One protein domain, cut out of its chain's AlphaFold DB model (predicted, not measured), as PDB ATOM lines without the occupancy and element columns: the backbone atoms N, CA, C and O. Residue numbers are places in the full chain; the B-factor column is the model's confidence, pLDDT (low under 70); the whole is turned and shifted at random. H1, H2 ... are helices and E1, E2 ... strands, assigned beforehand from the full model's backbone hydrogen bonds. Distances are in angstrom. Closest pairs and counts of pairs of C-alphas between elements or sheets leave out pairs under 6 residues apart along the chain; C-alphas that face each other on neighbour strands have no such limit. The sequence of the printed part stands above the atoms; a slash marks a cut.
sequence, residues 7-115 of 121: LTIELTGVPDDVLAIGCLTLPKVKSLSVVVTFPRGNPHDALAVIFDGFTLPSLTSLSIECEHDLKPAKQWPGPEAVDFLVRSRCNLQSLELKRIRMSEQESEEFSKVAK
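Overview. This is residues 7 to 115 of the 121 residues of an uncharacterized protein of Moniliophthora perniciosa (strain FA553 / isolate CP02) (UniProt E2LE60). The chain winds in stacked turns, a short right-handed solenoid with the parallel strands E1, E2, E3 and E4 side by side as one wall. The opposite wall has helices H1, H2 and H3 side by side and, next to H1, the unnamed first return stretch, residues 13 to 30. The printed part has 109 residues with three named helices and four named strands, in the order E1 E2 H1 E3 H2 E4 H3; the class is mixed, helices and strands. It is compact, with a radius of gyration of the C-alphas of 13.0 A and spans of 33 by 30 by 18 A.

Arrangement. E1, residues 7 to 12, is an edge strand, parallel to E2, residues 31 to 37, at 7 degrees; N 9 and O 33 are 2.8 A apart. E3, residues 61 to 66, is parallel to E2 at 4 degrees, with N 34 and O 63 at 2.8 A. E4, residues 94 to 98, the other edge strand, is parallel to E3 at 3 degrees, with N 64 and O 96 at 2.8 A. H1, residues 43 to 53, is on the sheet at a height of 10.1 A. H2, residues 78 to 88, touches H1 at a shallow tilt of 21 degrees, the same way; the closest C-alphas, Phe 51 and Phe 84, are 5.3 A apart. H3, residues 104 to 114, touches H2 at a shallow tilt of 3 degrees, the same way; the closest C-alphas, Gly 78 and Glu 106, are 5.8 A apart. H2 and H3 are not on the sheet, and H1 and H3 are apart. In H1, H2 and H3 every O i to N i+4 pair is within hydrogen-bond range.

Along the chain. E1 begins at C-alpha 7 (252.323, 259.555, 167.460) and is 16.2 A long; E2 is 19.8 A, E3 17.0 A and E4 13.1 A. H1 is 15.4 A, H2 15.3 A and H3 15.1 A long, ending at C-alpha 114 (236.058, 267.084, 173.791).

Size, cuts and confidence. The C-alphas of Lys 28 and Lys 71, the two farthest apart, are 35.6 A apart. The printed part has no cut; the links E1 to E2 and E3 to H2 are long. The pLDDT is under 70 at residues 14 to 22, 39 to 41, 68 to 74 and 115.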
ATOM      1  N   LEU A   7     251.258 259.137 166.562       91.50
ATOM      2  CA  LEU A   7     252.323 259.555 167.460       91.50
ATOM      3  C   LEU A   7     252.203 258.772 168.765       91.50
ATOM      4  O   LEU A   7     251.169 258.828 169.424       91.50
ATOM      5  N   THR A   8     253.270 258.076 169.137       92.25
ATOM      6  CA  THR A   8     253.399 257.445 170.451       92.25
ATOM      7  C   THR A   8     254.515 258.139 171.212       92.25
ATOM      8  O   THR A   8     255.597 258.348 170.660       92.25
ATOM      9  N   ILE A   9     254.245 258.515 172.459       89.62
ATOM     10  CA  ILE A   9     255.206 259.138 173.365       89.62
ATOM     11  C   ILE A   9     255.320 258.256 174.602       89.62
ATOM     12  O   ILE A   9     254.352 258.072 175.333       89.62
ATOM     13  N   GLU A  10     256.513 257.723 174.831       89.06
ATOM     14  CA  GLU A  10     256.819 256.910 176.003       89.06
ATOM     15  C   GLU A  10     257.698 257.722 176.952       89.06
ATOM     16  O   GLU A  10     258.801 258.147 176.600       89.06
ATOM     17  N   LEU A  11     257.194 257.960 178.159       83.25
ATOM     18  CA  LEU A  11     257.887 258.672 179.223       83.25
ATOM     19  C   LEU A  11     258.316 257.655 180.274       83.25
ATOM     20  O   LEU A  11     257.485 257.071 180.966       83.25
ATOM     21  N   THR A  12     259.624 257.440 180.390       81.25
ATOM     22  CA  THR A  12     260.215 256.463 181.311       81.25
ATOM     23  C   THR A  12     261.270 257.134 182.193       81.25
ATOM     24  O   THR A  12     261.965 258.043 181.743       81.25
ATOM     25  N   GLY A  13     261.397 256.705 183.453       71.81
ATOM     26  CA  GLY A  13     262.423 257.214 184.382       71.81
ATOM     27  C   GLY A  13     261.879 257.998 185.581       71.81
ATOM     28  O   GLY A  13     260.713 257.864 185.936       71.81
ATOM     29  N   VAL A  14     262.740 258.762 186.263       61.16
ATOM     30  CA  VAL A  14     262.376 259.568 187.447       61.16
ATOM     31  C   VAL A  14     262.114 261.015 186.996       61.16
ATOM     32  O   VAL A  14     262.974 261.572 186.316       61.16
ATOM     33  N   PRO A  15     260.963 261.628 187.331       62.44
ATOM     34  CA  PRO A  15     260.507 262.889 186.736       62.44
ATOM     35  C   PRO A  15     261.195 264.151 187.285       62.44
ATOM     36  O   PRO A  15     260.585 265.213 187.274       62.44
ATOM     37  N   ASP A  16     262.443 264.065 187.755       58.31
ATOM     38  CA  ASP A  16     263.107 265.193 188.428       58.31
ATOM     39  C   ASP A  16     263.253 266.436 187.524       58.31
ATOM     40  O   ASP A  16     263.287 267.542 188.047       58.31
ATOM     41  N   ASP A  17     263.224 266.276 186.192       56.34
ATOM     42  CA  ASP A  17     263.201 267.378 185.220       56.34
ATOM     43  C   ASP A  17     262.399 266.996 183.956       56.34
ATOM     44  O   ASP A  17     262.962 266.578 182.938       56.34
ATOM     45  N   VAL A  18     261.066 267.132 183.973       60.66
ATOM     46  CA  VAL A  18     260.299 267.085 182.712       60.66
ATOM     47  C   VAL A  18     260.534 268.403 181.967       60.66
ATOM     48  O   VAL A  18     259.929 269.430 182.267       60.66
ATOM     49  N   LEU A  19     261.452 268.385 180.999       60.28
ATOM     50  CA  LEU A  19     261.742 269.537 180.147       60.28
ATOM     51  C   LEU A  19     260.508 269.910 179.317       60.28
ATOM     52  O   LEU A  19     259.913 269.055 178.662       60.28
ATOM     53  N   ALA A  20     260.165 271.200 179.309       65.44
ATOM     54  CA  ALA A  20     259.067 271.725 178.510       65.44
ATOM     55  C   ALA A  20     259.244 271.348 177.032       65.44
ATOM     56  O   ALA A  20     260.253 271.674 176.397       65.44
ATOM     57  N   ILE A  21     258.238 270.686 176.468       66.56
ATOM     58  CA  ILE A  21     258.142 270.499 175.026       66.56
ATOM     59  C   ILE A  21     257.761 271.865 174.450       66.56
ATOM     60  O   ILE A  21     256.738 272.440 174.815       66.56
ATOM     61  N   GLY A  22     258.605 272.428 173.581       66.50
ATOM     62  CA  GLY A  22     258.252 273.654 172.863       66.50
ATOM     63  C   GLY A  22     256.944 273.461 172.089       66.50
ATOM     64  O   GLY A  22     256.664 272.355 171.649       66.50
ATOM     65  N   CYS A  23     256.146 274.518 171.910       75.75
ATOM     66  CA  CYS A  23     254.826 274.421 171.276       75.75
ATOM     67  C   CYS A  23     254.918 273.877 169.831       75.75
ATOM     68  O   CYS A  23     255.235 274.602 168.882       75.75
ATOM     69  N   LEU A  24     254.654 272.580 169.666       88.06
ATOM     70  CA  LEU A  24     254.714 271.824 168.423       88.06
ATOM     71  C   LEU A  24     253.309 271.639 167.853       88.06
ATOM     72  O   LEU A  24     252.437 271.011 168.452       88.06
ATOM     73  N   THR A  25     253.099 272.135 166.636       91.31
ATOM     74  CA  THR A  25     251.862 271.878 165.891       91.31
ATOM     75  C   THR A  25     252.072 270.730 164.911       91.31
ATOM     76  O   THR A  25     252.876 270.847 163.986       91.31
ATOM     77  N   LEU A  26     251.321 269.639 165.073       91.56
ATOM     78  CA  LEU A  26     251.373 268.482 164.174       91.56
ATOM     79  C   LEU A  26     250.005 268.299 163.499       91.56
ATOM     80  O   LEU A  26     249.138 267.590 164.008       91.56
ATOM     81  N   PRO A  27     249.779 268.925 162.329       90.56
ATOM     82  CA  PRO A  27     248.438 269.074 161.770       90.56
ATOM     83  C   PRO A  27     247.839 267.789 161.199       90.56
ATOM     84  O   PRO A  27     246.676 267.790 160.814       90.56
ATOM     85  N   LYS A  28     248.619 266.710 161.088       92.44
ATOM     86  CA  LYS A  28     248.205 265.455 160.439       92.44
ATOM     87  C   LYS A  28     248.112 264.267 161.389       92.44
ATOM     88  O   LYS A  28     247.635 263.218 160.970       92.44
ATOM     89  N   VAL A  29     248.521 264.442 162.646       94.25
ATOM     90  CA  VAL A  29     248.412 263.400 163.666       94.25
ATOM     91  C   VAL A  29     246.938 263.219 164.016       94.25
ATOM     92  O   VAL A  29     246.269 264.171 164.415       94.25
ATOM     93  N   LYS A  30     246.445 261.995 163.831       94.50
ATOM     94  CA  LYS A  30     245.074 261.560 164.127       94.50
ATOM     95  C   LYS A  30     244.996 260.764 165.422       94.50
ATOM     96  O   LYS A  30     243.958 260.761 166.075       94.50
ATOM     97  N   SER A  31     246.086 260.102 165.801       94.69
ATOM     98  CA  SER A  31     246.161 259.286 167.008       94.69
ATOM     99  C   SER A  31     247.388 259.661 167.830       94.69
ATOM    100  O   SER A  31     248.500 259.690 167.298       94.69
ATOM    101  N   LEU A  32     247.161 259.949 169.111       94.31
ATOM    102  CA  LEU A  32     248.191 260.168 170.117       94.31
ATOM    103  C   LEU A  32     248.066 259.076 171.184       94.31
ATOM    104  O   LEU A  32     247.002 258.920 171.782       94.31
ATOM    105  N   SER A  33     249.152 258.350 171.422       94.19
ATOM    106  CA  SER A  33     249.285 257.422 172.543       94.19
ATOM    107  C   SER A  33     250.386 257.913 173.476       94.19
ATOM    108  O   SER A  33     251.488 258.214 173.018       94.19
ATOM    109  N   VAL A  34     250.095 258.021 174.769       91.44
ATOM    110  CA  VAL A  34     251.060 258.436 175.790       91.44
ATOM    111  C   VAL A  34     251.166 257.338 176.835       91.44
ATOM    112  O   VAL A  34     250.180 256.999 177.484       91.44
ATOM    113  N   VAL A  35     252.365 256.796 177.014       90.00
ATOM    114  CA  VAL A  35     252.645 255.781 178.034       90.00
ATOM    115  C   VAL A  35     253.600 256.380 179.050       90.00
ATOM    116  O   VAL A  35     254.670 256.868 178.688       90.00
ATOM    117  N   VAL A  36     253.209 256.371 180.321       85.94
ATOM    118  CA  VAL A  36     253.997 256.916 181.428       85.94
ATOM    119  C   VAL A  36     254.377 255.792 182.385       85.94
ATOM    120  O   VAL A  36     253.527 255.225 183.079       85.94
ATOM    121  N   THR A  37     255.674 255.514 182.465       83.75
ATOM    122  CA  THR A  37     256.260 254.477 183.321       83.75
ATOM    123  C   THR A  37     257.296 255.105 184.245       83.75
ATOM    124  O   THR A  37     258.500 255.123 183.971       83.75
ATOM    125  N   PHE A  38     256.823 255.638 185.373       76.88
ATOM    126  CA  PHE A  38     257.680 256.219 186.407       76.88
ATOM    127  C   PHE A  38     257.735 255.324 187.647       76.88
ATOM    128  O   PHE A  38     256.698 255.108 188.274       76.88
ATOM    129  N   PRO A  39     258.924 254.860 188.082       66.88
ATOM    130  CA  PRO A  39     259.047 254.049 189.289       66.88
ATOM    131  C   PRO A  39     258.721 254.848 190.563       66.88
ATOM    132  O   PRO A  39     258.414 254.249 191.596       66.88
ATOM    133  N   ARG A  40     258.809 256.189 190.514       64.69
ATOM    134  CA  ARG A  40     258.441 257.154 191.569       64.69
ATOM    135  C   ARG A  40     258.035 258.487 190.919       64.69
ATOM    136  O   ARG A  40     258.659 258.866 189.937       64.69
ATOM    137  N   GLY A  41     257.057 259.205 191.483       66.50
ATOM    138  CA  GLY A  41     256.652 260.551 191.035       66.50
ATOM    139  C   GLY A  41     255.171 260.675 190.652       66.50
ATOM    140  O   GLY A  41     254.431 259.695 190.709       66.50
ATOM    141  N   ASN A  42     254.731 261.889 190.302       73.69
ATOM    142  CA  ASN A  42     253.360 262.170 189.864       73.69
ATOM    143  C   ASN A  42     253.310 262.256 188.324       73.69
ATOM    144  O   ASN A  42     254.042 263.065 187.761       73.69
ATOM    145  N   PRO A  43     252.468 261.470 187.623       79.81
ATOM    146  CA  PRO A  43     252.348 261.553 186.166       79.81
ATOM    147  C   PRO A  43     251.723 262.874 185.699       79.81
ATOM    148  O   PRO A  43     251.843 263.205 184.524       79.81
ATOM    149  N   HIS A  44     251.084 263.623 186.604       84.50
ATOM    150  CA  HIS A  44     250.441 264.900 186.307       84.50
ATOM    151  C   HIS A  44     251.367 265.866 185.563       84.50
ATOM    152  O   HIS A  44     251.010 266.306 184.478       84.50
ATOM    153  N   ASP A  45     252.569 266.134 186.085       81.25
ATOM    154  CA  ASP A  45     253.490 267.117 185.494       81.25
ATOM    155  C   ASP A  45     253.963 266.677 184.100       81.25
ATOM    156  O   ASP A  45     254.076 267.476 183.173       81.25
ATOM    157  N   ALA A  46     254.177 265.373 183.922       82.56
ATOM    158  CA  ALA A  46     254.554 264.802 182.638       82.56
ATOM    159  C   ALA A  46     253.440 264.940 181.594       82.56
ATOM    160  O   ALA A  46     253.695 265.347 180.461       82.56
ATOM    161  N   LEU A  47     252.197 264.639 181.975       86.62
ATOM    162  CA  LEU A  47     251.042 264.810 181.099       86.62
ATOM    163  C   LEU A  47     250.756 266.293 180.819       86.62
ATOM    164  O   LEU A  47     250.441 266.630 179.683       86.62
ATOM    165  N   ALA A  48     250.926 267.174 181.810       86.88
ATOM    166  CA  ALA A  48     250.781 268.620 181.661       86.88
ATOM    167  C   ALA A  48     251.740 269.163 180.593       86.88
ATOM    168  O   ALA A  48     251.306 269.822 179.653       86.88
ATOM    169  N   VAL A  49     253.023 268.783 180.646       86.31
ATOM    170  CA  VAL A  49     254.014 269.186 179.634       86.31
ATOM    171  C   VAL A  49     253.646 268.692 178.232       86.31
ATOM    172  O   VAL A  49     253.851 269.408 177.251       86.31
ATOM    173  N   ILE A  50     253.097 267.481 178.111       88.69
ATOM    174  CA  ILE A  50     252.629 266.955 176.821       88.69
ATOM    175  C   ILE A  50     251.451 267.784 176.312       88.69
ATOM    176  O   ILE A  50     251.442 268.209 175.155       88.69
ATOM    177  N   PHE A  51     250.465 268.039 177.167       90.81
ATOM    178  CA  PHE A  51     249.299 268.813 176.781       90.81
ATOM    179  C   PHE A  51     249.649 270.250 176.438       90.81
ATOM    180  O   PHE A  51     249.140 270.732 175.438       90.81
ATOM    181  N   ASP A  52     250.560 270.905 177.149       89.81
ATOM    182  CA  ASP A  52     251.033 272.251 176.810       89.81
ATOM    183  C   ASP A  52     251.894 272.276 175.543       89.81
ATOM    184  O   ASP A  52     251.816 273.208 174.737       89.81
ATOM    185  N   GLY A  53     252.692 271.229 175.338       88.88
ATOM    186  CA  GLY A  53     253.666 271.154 174.261       88.88
ATOM    187  C   GLY A  53     253.071 270.910 172.880       88.88
ATOM    188  O   GLY A  53     253.707 271.256 171.889       88.88
ATOM    189  N   PHE A  54     251.870 270.337 172.769       91.06
ATOM    190  CA  PHE A  54     251.311 269.946 171.472       91.06
ATOM    191  C   PHE A  54     250.051 270.716 171.070       91.06
ATOM    192  O   PHE A  54     249.214 271.104 171.881       91.06
ATOM    193  N   THR A  55     249.897 270.912 169.760       93.44
ATOM    194  CA  THR A  55     248.654 271.353 169.112       93.44
ATOM    195  C   THR A  55     248.345 270.397 167.960       93.44
ATOM    196  O   THR A  55     249.073 270.354 166.963       93.44
ATOM    197  N   LEU A  56     247.283 269.597 168.098       94.19
ATOM    198  CA  LEU A  56     246.978 268.458 167.219       94.19
ATOM    199  C   LEU A  56     245.586 268.604 166.573       94.19
ATOM    200  O   LEU A  56     244.641 267.930 166.978       94.19
ATOM    201  N   PRO A  57     245.412 269.464 165.553       93.31
ATOM    202  CA  PRO A  57     244.085 269.807 165.034       93.31
ATOM    203  C   PRO A  57     243.337 268.676 164.326       93.31
ATOM    204  O   PRO A  57     242.116 268.732 164.214       93.31
ATOM    205  N   SER A  58     244.042 267.635 163.880       94.25
ATOM    206  CA  SER A  58     243.428 266.455 163.255       94.25
ATOM    207  C   SER A  58     243.247 265.281 164.217       94.25
ATOM    208  O   SER A  58     242.894 264.193 163.764       94.25
ATOM    209  N   LEU A  59     243.494 265.468 165.520       94.56
ATOM    210  CA  LEU A  59     243.414 264.387 166.498       94.56
ATOM    211  C   LEU A  59     241.977 263.864 166.618       94.56
ATOM    212  O   LEU A  59     241.039 264.628 166.846       94.56
ATOM    213  N   THR A  60     241.820 262.550 166.497       93.94
ATOM    214  CA  THR A  60     240.549 261.840 166.682       93.94
ATOM    215  C   THR A  60     240.631 260.773 167.770       93.94
ATOM    216  O   THR A  60     239.594 260.358 168.279       93.94
ATOM    217  N   SER A  61     241.831 260.331 168.152       94.25
ATOM    218  CA  SER A  61     242.036 259.311 169.184       94.25
ATOM    219  C   SER A  61     243.161 259.706 170.140       94.25
ATOM    220  O   SER A  61     244.259 260.043 169.696       94.25
ATOM    221  N   LEU A  62     242.876 259.647 171.439       93.06
ATOM    222  CA  LEU A  62     243.822 259.877 172.527       93.06
ATOM    223  C   LEU A  62     243.804 258.662 173.457       93.06
ATOM    224  O   LEU A  62     242.760 258.341 174.021       93.06
ATOM    225  N   SER A  63     244.948 258.006 173.624       92.94
ATOM    226  CA  SER A  63     245.133 256.929 174.600       92.94
ATOM    227  C   SER A  63     246.233 257.327 175.574       92.94
ATOM    228  O   SER A  63     247.287 257.809 175.159       92.94
ATOM    229  N   ILE A  64     245.974 257.185 176.870       90.44
ATOM    230  CA  ILE A  64     246.939 257.498 177.921       90.44
ATOM    231  C   ILE A  64     246.966 256.341 178.913       90.44
ATOM    232  O   ILE A  64     245.936 255.950 179.465       90.44
ATOM    233  N   GLU A  65     248.157 255.804 179.151       89.31
ATOM    234  CA  GLU A  65     248.393 254.686 180.053       89.31
ATOM    235  C   GLU A  65     249.474 255.042 181.075       89.31
ATOM    236  O   GLU A  65     250.563 255.488 180.720       89.31
ATOM    237  N   CYS A  66     249.179 254.844 182.360       84.38
ATOM    238  CA  CYS A  66     250.151 255.009 183.441       84.38
ATOM    239  C   CYS A  66     250.432 253.658 184.105       84.38
ATOM    240  O   CYS A  66     249.559 253.084 184.747       84.38
ATOM    241  N   GLU A  67     251.645 253.117 183.992       76.31
ATOM    242  CA  GLU A  67     251.900 251.722 184.390       76.31
ATOM    243  C   GLU A  67     251.916 251.466 185.910       76.31
ATOM    244  O   GLU A  67     251.832 250.309 186.325       76.31
ATOM    245  N   HIS A  68     251.929 252.491 186.763       66.88
ATOM    246  CA  HIS A  68     251.989 252.317 188.219       66.88
ATOM    247  C   HIS A  68     250.690 252.700 188.951       66.88
ATOM    248  O   HIS A  68     250.050 253.699 188.630       66.88
ATOM    249  N   ASP A  69     250.351 251.937 190.005       56.59
ATOM    250  CA  ASP A  69     249.310 252.248 191.007       56.59
ATOM    251  C   ASP A  69     249.740 253.449 191.876       56.59
ATOM    252  O   ASP A  69     250.058 253.344 193.065       56.59
ATOM    253  N   LEU A  70     249.822 254.624 191.260       53.62
ATOM    254  CA  LEU A  70     250.315 255.835 191.902       53.62
ATOM    255  C   LEU A  70     249.203 256.438 192.772       53.62
ATOM    256  O   LEU A  70     248.349 257.177 192.298       53.62
ATOM    257  N   LYS A  71     249.201 256.157 194.078       53.94
ATOM    258  CA  LYS A  71     248.520 257.042 195.046       53.94
ATOM    259  C   LYS A  71     249.297 258.373 195.041       53.94
ATOM    260  O   LYS A  71     250.487 258.308 195.348       53.94
ATOM    261  N   PRO A  72     248.709 259.548 194.713       56.59
ATOM    262  CA  PRO A  72     247.430 260.055 195.228       56.59
ATOM    263  C   PRO A  72     246.500 260.713 194.166       56.59
ATOM    264  O   PRO A  72     246.719 260.635 192.965       56.59
ATOM    265  N   ALA A  73     245.430 261.357 194.649       54.09
ATOM    266  CA  ALA A  73     244.211 261.830 193.973       54.09
ATOM    267  C   ALA A  73     244.326 262.918 192.870       54.09
ATOM    268  O   ALA A  73     243.336 263.596 192.612       54.09
ATOM    269  N   LYS A  74     245.485 263.122 192.230       60.06
ATOM    270  CA  LYS A  74     245.683 264.176 191.209       60.06
ATOM    271  C   LYS A  74     246.635 263.725 190.102       60.06
ATOM    272  O   LYS A  74     247.757 264.212 190.014       60.06
ATOM    273  N   GLN A  75     246.201 262.750 189.311       71.56
ATOM    274  CA  GLN A  75     246.981 262.229 188.180       71.56
ATOM    275  C   GLN A  75     246.631 262.929 186.864       71.56
ATOM    276  O   GLN A  75     247.471 263.010 185.976       71.56
ATOM    277  N   TRP A  76     245.398 263.422 186.740       85.25
ATOM    278  CA  TRP A  76     244.927 264.093 185.539       85.25
ATOM    279  C   TRP A  76     245.295 265.584 185.565       85.25
ATOM    280  O   TRP A  76     244.978 266.264 186.543       85.25
ATOM    281  N   PRO A  77     245.971 266.114 184.535       87.38
ATOM    282  CA  PRO A  77     246.182 267.552 184.375       87.38
ATOM    283  C   PRO A  77     244.957 268.184 183.698       87.38
ATOM    284  O   PRO A  77     244.939 268.438 182.498       87.38
ATOM    285  N   GLY A  78     243.869 268.329 184.463       88.50
ATOM    286  CA  GLY A  78     242.571 268.800 183.962       88.50
ATOM    287  C   GLY A  78     242.631 270.106 183.165       88.50
ATOM    288  O   GLY A  78     242.211 270.102 182.004       88.50
ATOM    289  N   PRO A  79     243.163 271.198 183.745       88.56
ATOM    290  CA  PRO A  79     243.292 272.479 183.056       88.56
ATOM    291  C   PRO A  79     244.090 272.376 181.751       88.56
ATOM    292  O   PRO A  79     243.616 272.811 180.704       88.56
ATOM    293  N   GLU A  80     245.248 271.719 181.783       91.12
ATOM    294  CA  GLU A  80     246.146 271.589 180.636       91.12
ATOM    295  C   GLU A  80     245.521 270.716 179.541       91.12
ATOM    296  O   GLU A  80     245.613 271.030 178.354       91.12
ATOM    297  N   ALA A  81     244.815 269.647 179.922       90.56
ATOM    298  CA  ALA A  81     244.093 268.787 178.993       90.56
ATOM    299  C   ALA A  81     242.944 269.535 178.294       90.56
ATOM    300  O   ALA A  81     242.733 269.372 177.088       90.56
ATOM    301  N   VAL A  82     242.209 270.379 179.027       90.44
ATOM    302  CA  VAL A  82     241.161 271.240 178.460       90.44
ATOM    303  C   VAL A  82     241.768 272.275 177.514       90.44
ATOM    304  O   VAL A  82     241.312 272.400 176.373       90.44
ATOM    305  N   ASP A  83     242.825 272.965 177.938       91.38
ATOM    306  CA  ASP A  83     243.523 273.956 177.119       91.38
ATOM    307  C   ASP A  83     244.098 273.333 175.845       91.38
ATOM    308  O   ASP A  83     243.992 273.912 174.759       91.38
ATOM    309  N   PHE A  84     244.629 272.115 175.942       92.69
ATOM    310  CA  PHE A  84     245.071 271.324 174.802       92.69
ATOM    311  C   PHE A  84     243.946 271.081 173.790       92.69
ATOM    312  O   PHE A  84     244.149 271.302 172.590       92.69
ATOM    313  N   LEU A  85     242.760 270.660 174.240       91.56
ATOM    314  CA  LEU A  85     241.615 270.433 173.353       91.56
ATOM    315  C   LEU A  85     241.137 271.735 172.701       91.56
ATOM    316  O   LEU A  85     240.890 271.766 171.492       91.56
ATOM    317  N   VAL A  86     241.044 272.820 173.477       91.19
ATOM    318  CA  VAL A  86     240.629 274.143 172.986       91.19
ATOM    319  C   VAL A  86     241.612 274.670 171.945       91.19
ATOM    320  O   VAL A  86     241.197 275.131 170.877       91.19
ATOM    321  N   ARG A  87     242.915 274.583 172.229       92.38
ATOM    322  CA  ARG A  87     243.981 275.050 171.337       92.38
ATOM    323  C   ARG A  87     244.078 274.196 170.081       92.38
ATOM    324  O   ARG A  87     244.201 274.740 168.985       92.38
ATOM    325  N   SER A  88     243.970 272.876 170.225       91.69
ATOM    326  CA  SER A  88     243.986 271.948 169.095       91.69
ATOM    327  C   SER A  88     242.737 272.083 168.232       91.69
ATOM    328  O   SER A  88     242.827 271.893 167.026       91.69
ATOM    329  N   ARG A  89     241.578 272.442 168.804       91.31
ATOM    330  CA  ARG A  89     240.274 272.419 168.109       91.31
ATOM    331  C   ARG A  89     240.011 271.078 167.415       91.31
ATOM    332  O   ARG A  89     239.407 271.030 166.343       91.31
ATOM    333  N   CYS A  90     240.507 270.002 168.013       89.44
ATOM    334  CA  CYS A  90     240.402 268.661 167.471       89.44
ATOM    335  C   CYS A  90     238.984 268.102 167.640       89.44
ATOM    336  O   CYS A  90     238.236 268.518 168.525       89.44
ATOM    337  N   ASN A  91     238.621 267.130 166.804       88.62
ATOM    338  CA  ASN A  91     237.357 266.406 166.916       88.62
ATOM    339  C   ASN A  91     237.624 265.035 167.540       88.62
ATOM    340  O   ASN A  91     237.693 264.031 166.827       88.62
ATOM    341  N   LEU A  92     237.847 265.010 168.856       89.69
ATOM    342  CA  LEU A  92     238.192 263.783 169.563       89.69
ATOM    343  C   LEU A  92     236.992 262.824 169.546       89.69
ATOM    344  O   LEU A  92     235.894 263.175 169.962       89.69
ATOM    345  N   GLN A  93     237.199 261.613 169.035       89.81
ATOM    346  CA  GLN A  93     236.170 260.572 168.913       89.81
ATOM    347  C   GLN A  93     236.397 259.424 169.896       89.81
ATOM    348  O   GLN A  93     235.452 258.746 170.283       89.81
ATOM    349  N   SER A  94     237.651 259.195 170.281       89.94
ATOM    350  CA  SER A  94     238.058 258.110 171.163       89.94
ATOM    351  C   SER A  94     238.999 258.649 172.233       89.94
ATOM    352  O   SER A  94     240.006 259.287 171.916       89.94
ATOM    353  N   LEU A  95     238.650 258.385 173.490       89.56
ATOM    354  CA  LEU A  95     239.474 258.639 174.661       89.56
ATOM    355  C   LEU A  95     239.622 257.325 175.423       89.56
ATOM    356  O   LEU A  95     238.624 256.716 175.805       89.56
ATOM    357  N   GLU A  96     240.857 256.911 175.661       90.00
ATOM    358  CA  GLU A  96     241.170 255.752 176.483       90.00
ATOM    359  C   GLU A  96     242.122 256.176 177.599       90.00
ATOM    360  O   GLU A  96     243.219 256.665 177.342       90.00
ATOM    361  N   LEU A  97     241.695 255.998 178.848       87.56
ATOM    362  CA  LEU A  97     242.484 256.320 180.031       87.56
ATOM    363  C   LEU A  97     242.685 255.048 180.846       87.56
ATOM    364  O   LEU A  97     241.752 254.533 181.463       87.56
ATOM    365  N   LYS A  98     243.910 254.525 180.855       87.38
ATOM    366  CA  LYS A  98     244.268 253.326 181.613       87.38
ATOM    367  C   LYS A  98     245.058 253.711 182.845       87.38
ATOM    368  O   LYS A  98     246.087 254.375 182.752       87.38
ATOM    369  N   ARG A  99     244.587 253.234 184.003       82.19
ATOM    370  CA  ARG A  99     245.231 253.460 185.311       82.19
ATOM    371  C   ARG A  99     245.412 254.953 185.643       82.19
ATOM    372  O   ARG A  99     246.280 255.316 186.426       82.19
ATOM    373  N   ILE A 100     244.543 255.792 185.080       80.06
ATOM    374  CA  ILE A 100     244.406 257.216 185.376       80.06
ATOM    375  C   ILE A 100     243.043 257.432 186.018       80.06
ATOM    376  O   ILE A 100     242.044 256.861 185.579       80.06
ATOM    377  N   ARG A 101     242.995 258.266 187.057       75.50
ATOM    378  CA  ARG A 101     241.735 258.709 187.659       75.50
ATOM    379  C   ARG A 101     241.479 260.177 187.352       75.50
ATOM    380  O   ARG A 101     242.307 261.021 187.679       75.50
ATOM    381  N   MET A 102     240.303 260.443 186.794       81.31
ATOM    382  CA  MET A 102     239.683 261.764 186.753       81.31
ATOM    383  C   MET A 102     238.640 261.842 187.870       81.31
ATOM    384  O   MET A 102     237.944 260.860 188.151       81.31
ATOM    385  N   SER A 103     238.527 262.994 188.518       82.12
ATOM    386  CA  SER A 103     237.350 263.327 189.316       82.12
ATOM    387  C   SER A 103     236.124 263.505 188.415       82.12
ATOM    388  O   SER A 103     236.238 263.709 187.206       82.12
ATOM    389  N   GLU A 104     234.933 263.439 189.007       82.19
ATOM    390  CA  GLU A 104     233.672 263.649 188.284       82.19
ATOM    391  C   GLU A 104     233.630 265.032 187.616       82.19
ATOM    392  O   GLU A 104     233.295 265.140 186.440       82.19
ATOM    393  N   GLN A 105     234.089 266.066 188.328       82.31
ATOM    394  CA  GLN A 105     234.186 267.422 187.792       82.31
ATOM    395  C   GLN A 105     235.138 267.501 186.587       82.31
ATOM    396  O   GLN A 105     234.773 268.071 185.561       82.31
ATOM    397  N   GLU A 106     236.331 266.904 186.679       83.69
ATOM    398  CA  GLU A 106     237.291 266.884 185.564       83.69
ATOM    399  C   GLU A 106     236.735 266.125 184.354       83.69
ATOM    400  O   GLU A 106     236.936 266.549 183.216       83.69
ATOM    401  N   SER A 107     236.016 265.019 184.586       82.25
ATOM    402  CA  SER A 107     235.368 264.252 183.516       82.25
ATOM    403  C   SER A 107     234.310 265.082 182.795       82.25
ATOM    404  O   SER A 107     234.282 265.125 181.562       82.25
ATOM    405  N   GLU A 108     233.468 265.796 183.546       83.62
ATOM    406  CA  GLU A 108     232.462 266.678 182.964       83.62
ATOM    407  C   GLU A 108     233.083 267.823 182.159       83.62
ATOM    408  O   GLU A 108     232.632 268.109 181.047       83.62
ATOM    409  N   GLU A 109     234.082 268.507 182.722       84.31
ATOM    410  CA  GLU A 109     234.765 269.627 182.067       84.31
ATOM    411  C   GLU A 109     235.446 269.175 180.775       84.31
ATOM    412  O   GLU A 109     235.243 269.782 179.721       84.31
ATOM    413  N   PHE A 110     236.169 268.056 180.824       84.31
ATOM    414  CA  PHE A 110     236.817 267.490 179.649       84.31
ATOM    415  C   PHE A 110     235.794 267.063 178.590       84.31
ATOM    416  O   PHE A 110     235.931 267.420 177.421       84.31
ATOM    417  N   SER A 111     234.727 266.362 178.983       81.19
ATOM    418  CA  SER A 111     233.703 265.859 178.053       81.19
ATOM    419  C   SER A 111     232.940 266.986 177.354       81.19
ATOM    420  O   SER A 111     232.685 266.906 176.147       81.19
ATOM    421  N   LYS A 112     232.642 268.081 178.072       83.38
ATOM    422  CA  LYS A 112     232.021 269.294 177.506       83.38
ATOM    423  C   LYS A 112     232.846 269.870 176.350       83.38
ATOM    424  O   LYS A 112     232.274 270.335 175.364       83.38
ATOM    425  N   VAL A 113     234.174 269.828 176.457       82.31
ATOM    426  CA  VAL A 113     235.096 270.399 175.462       82.31
ATOM    427  C   VAL A 113     235.432 269.398 174.357       82.31
ATOM    428  O   VAL A 113     235.446 269.761 173.180       82.31
ATOM    429  N   ALA A 114     235.653 268.135 174.716       72.94
ATOM    430  CA  ALA A 114     236.058 267.084 173.791       72.94
ATOM    431  C   ALA A 114     234.943 266.689 172.809       72.94
ATOM    432  O   ALA A 114     235.239 266.123 171.759       72.94
ATOM    433  N   LYS A 115     233.670 266.985 173.133       68.06
ATOM    434  CA  LYS A 115     232.476 266.516 172.398       68.06
ATOM    435  C   LYS A 115     232.426 264.988 172.252       68.06
ATOM    436  O   LYS A 115     231.784 264.467 171.340       68.06
TER     437      LYS A 115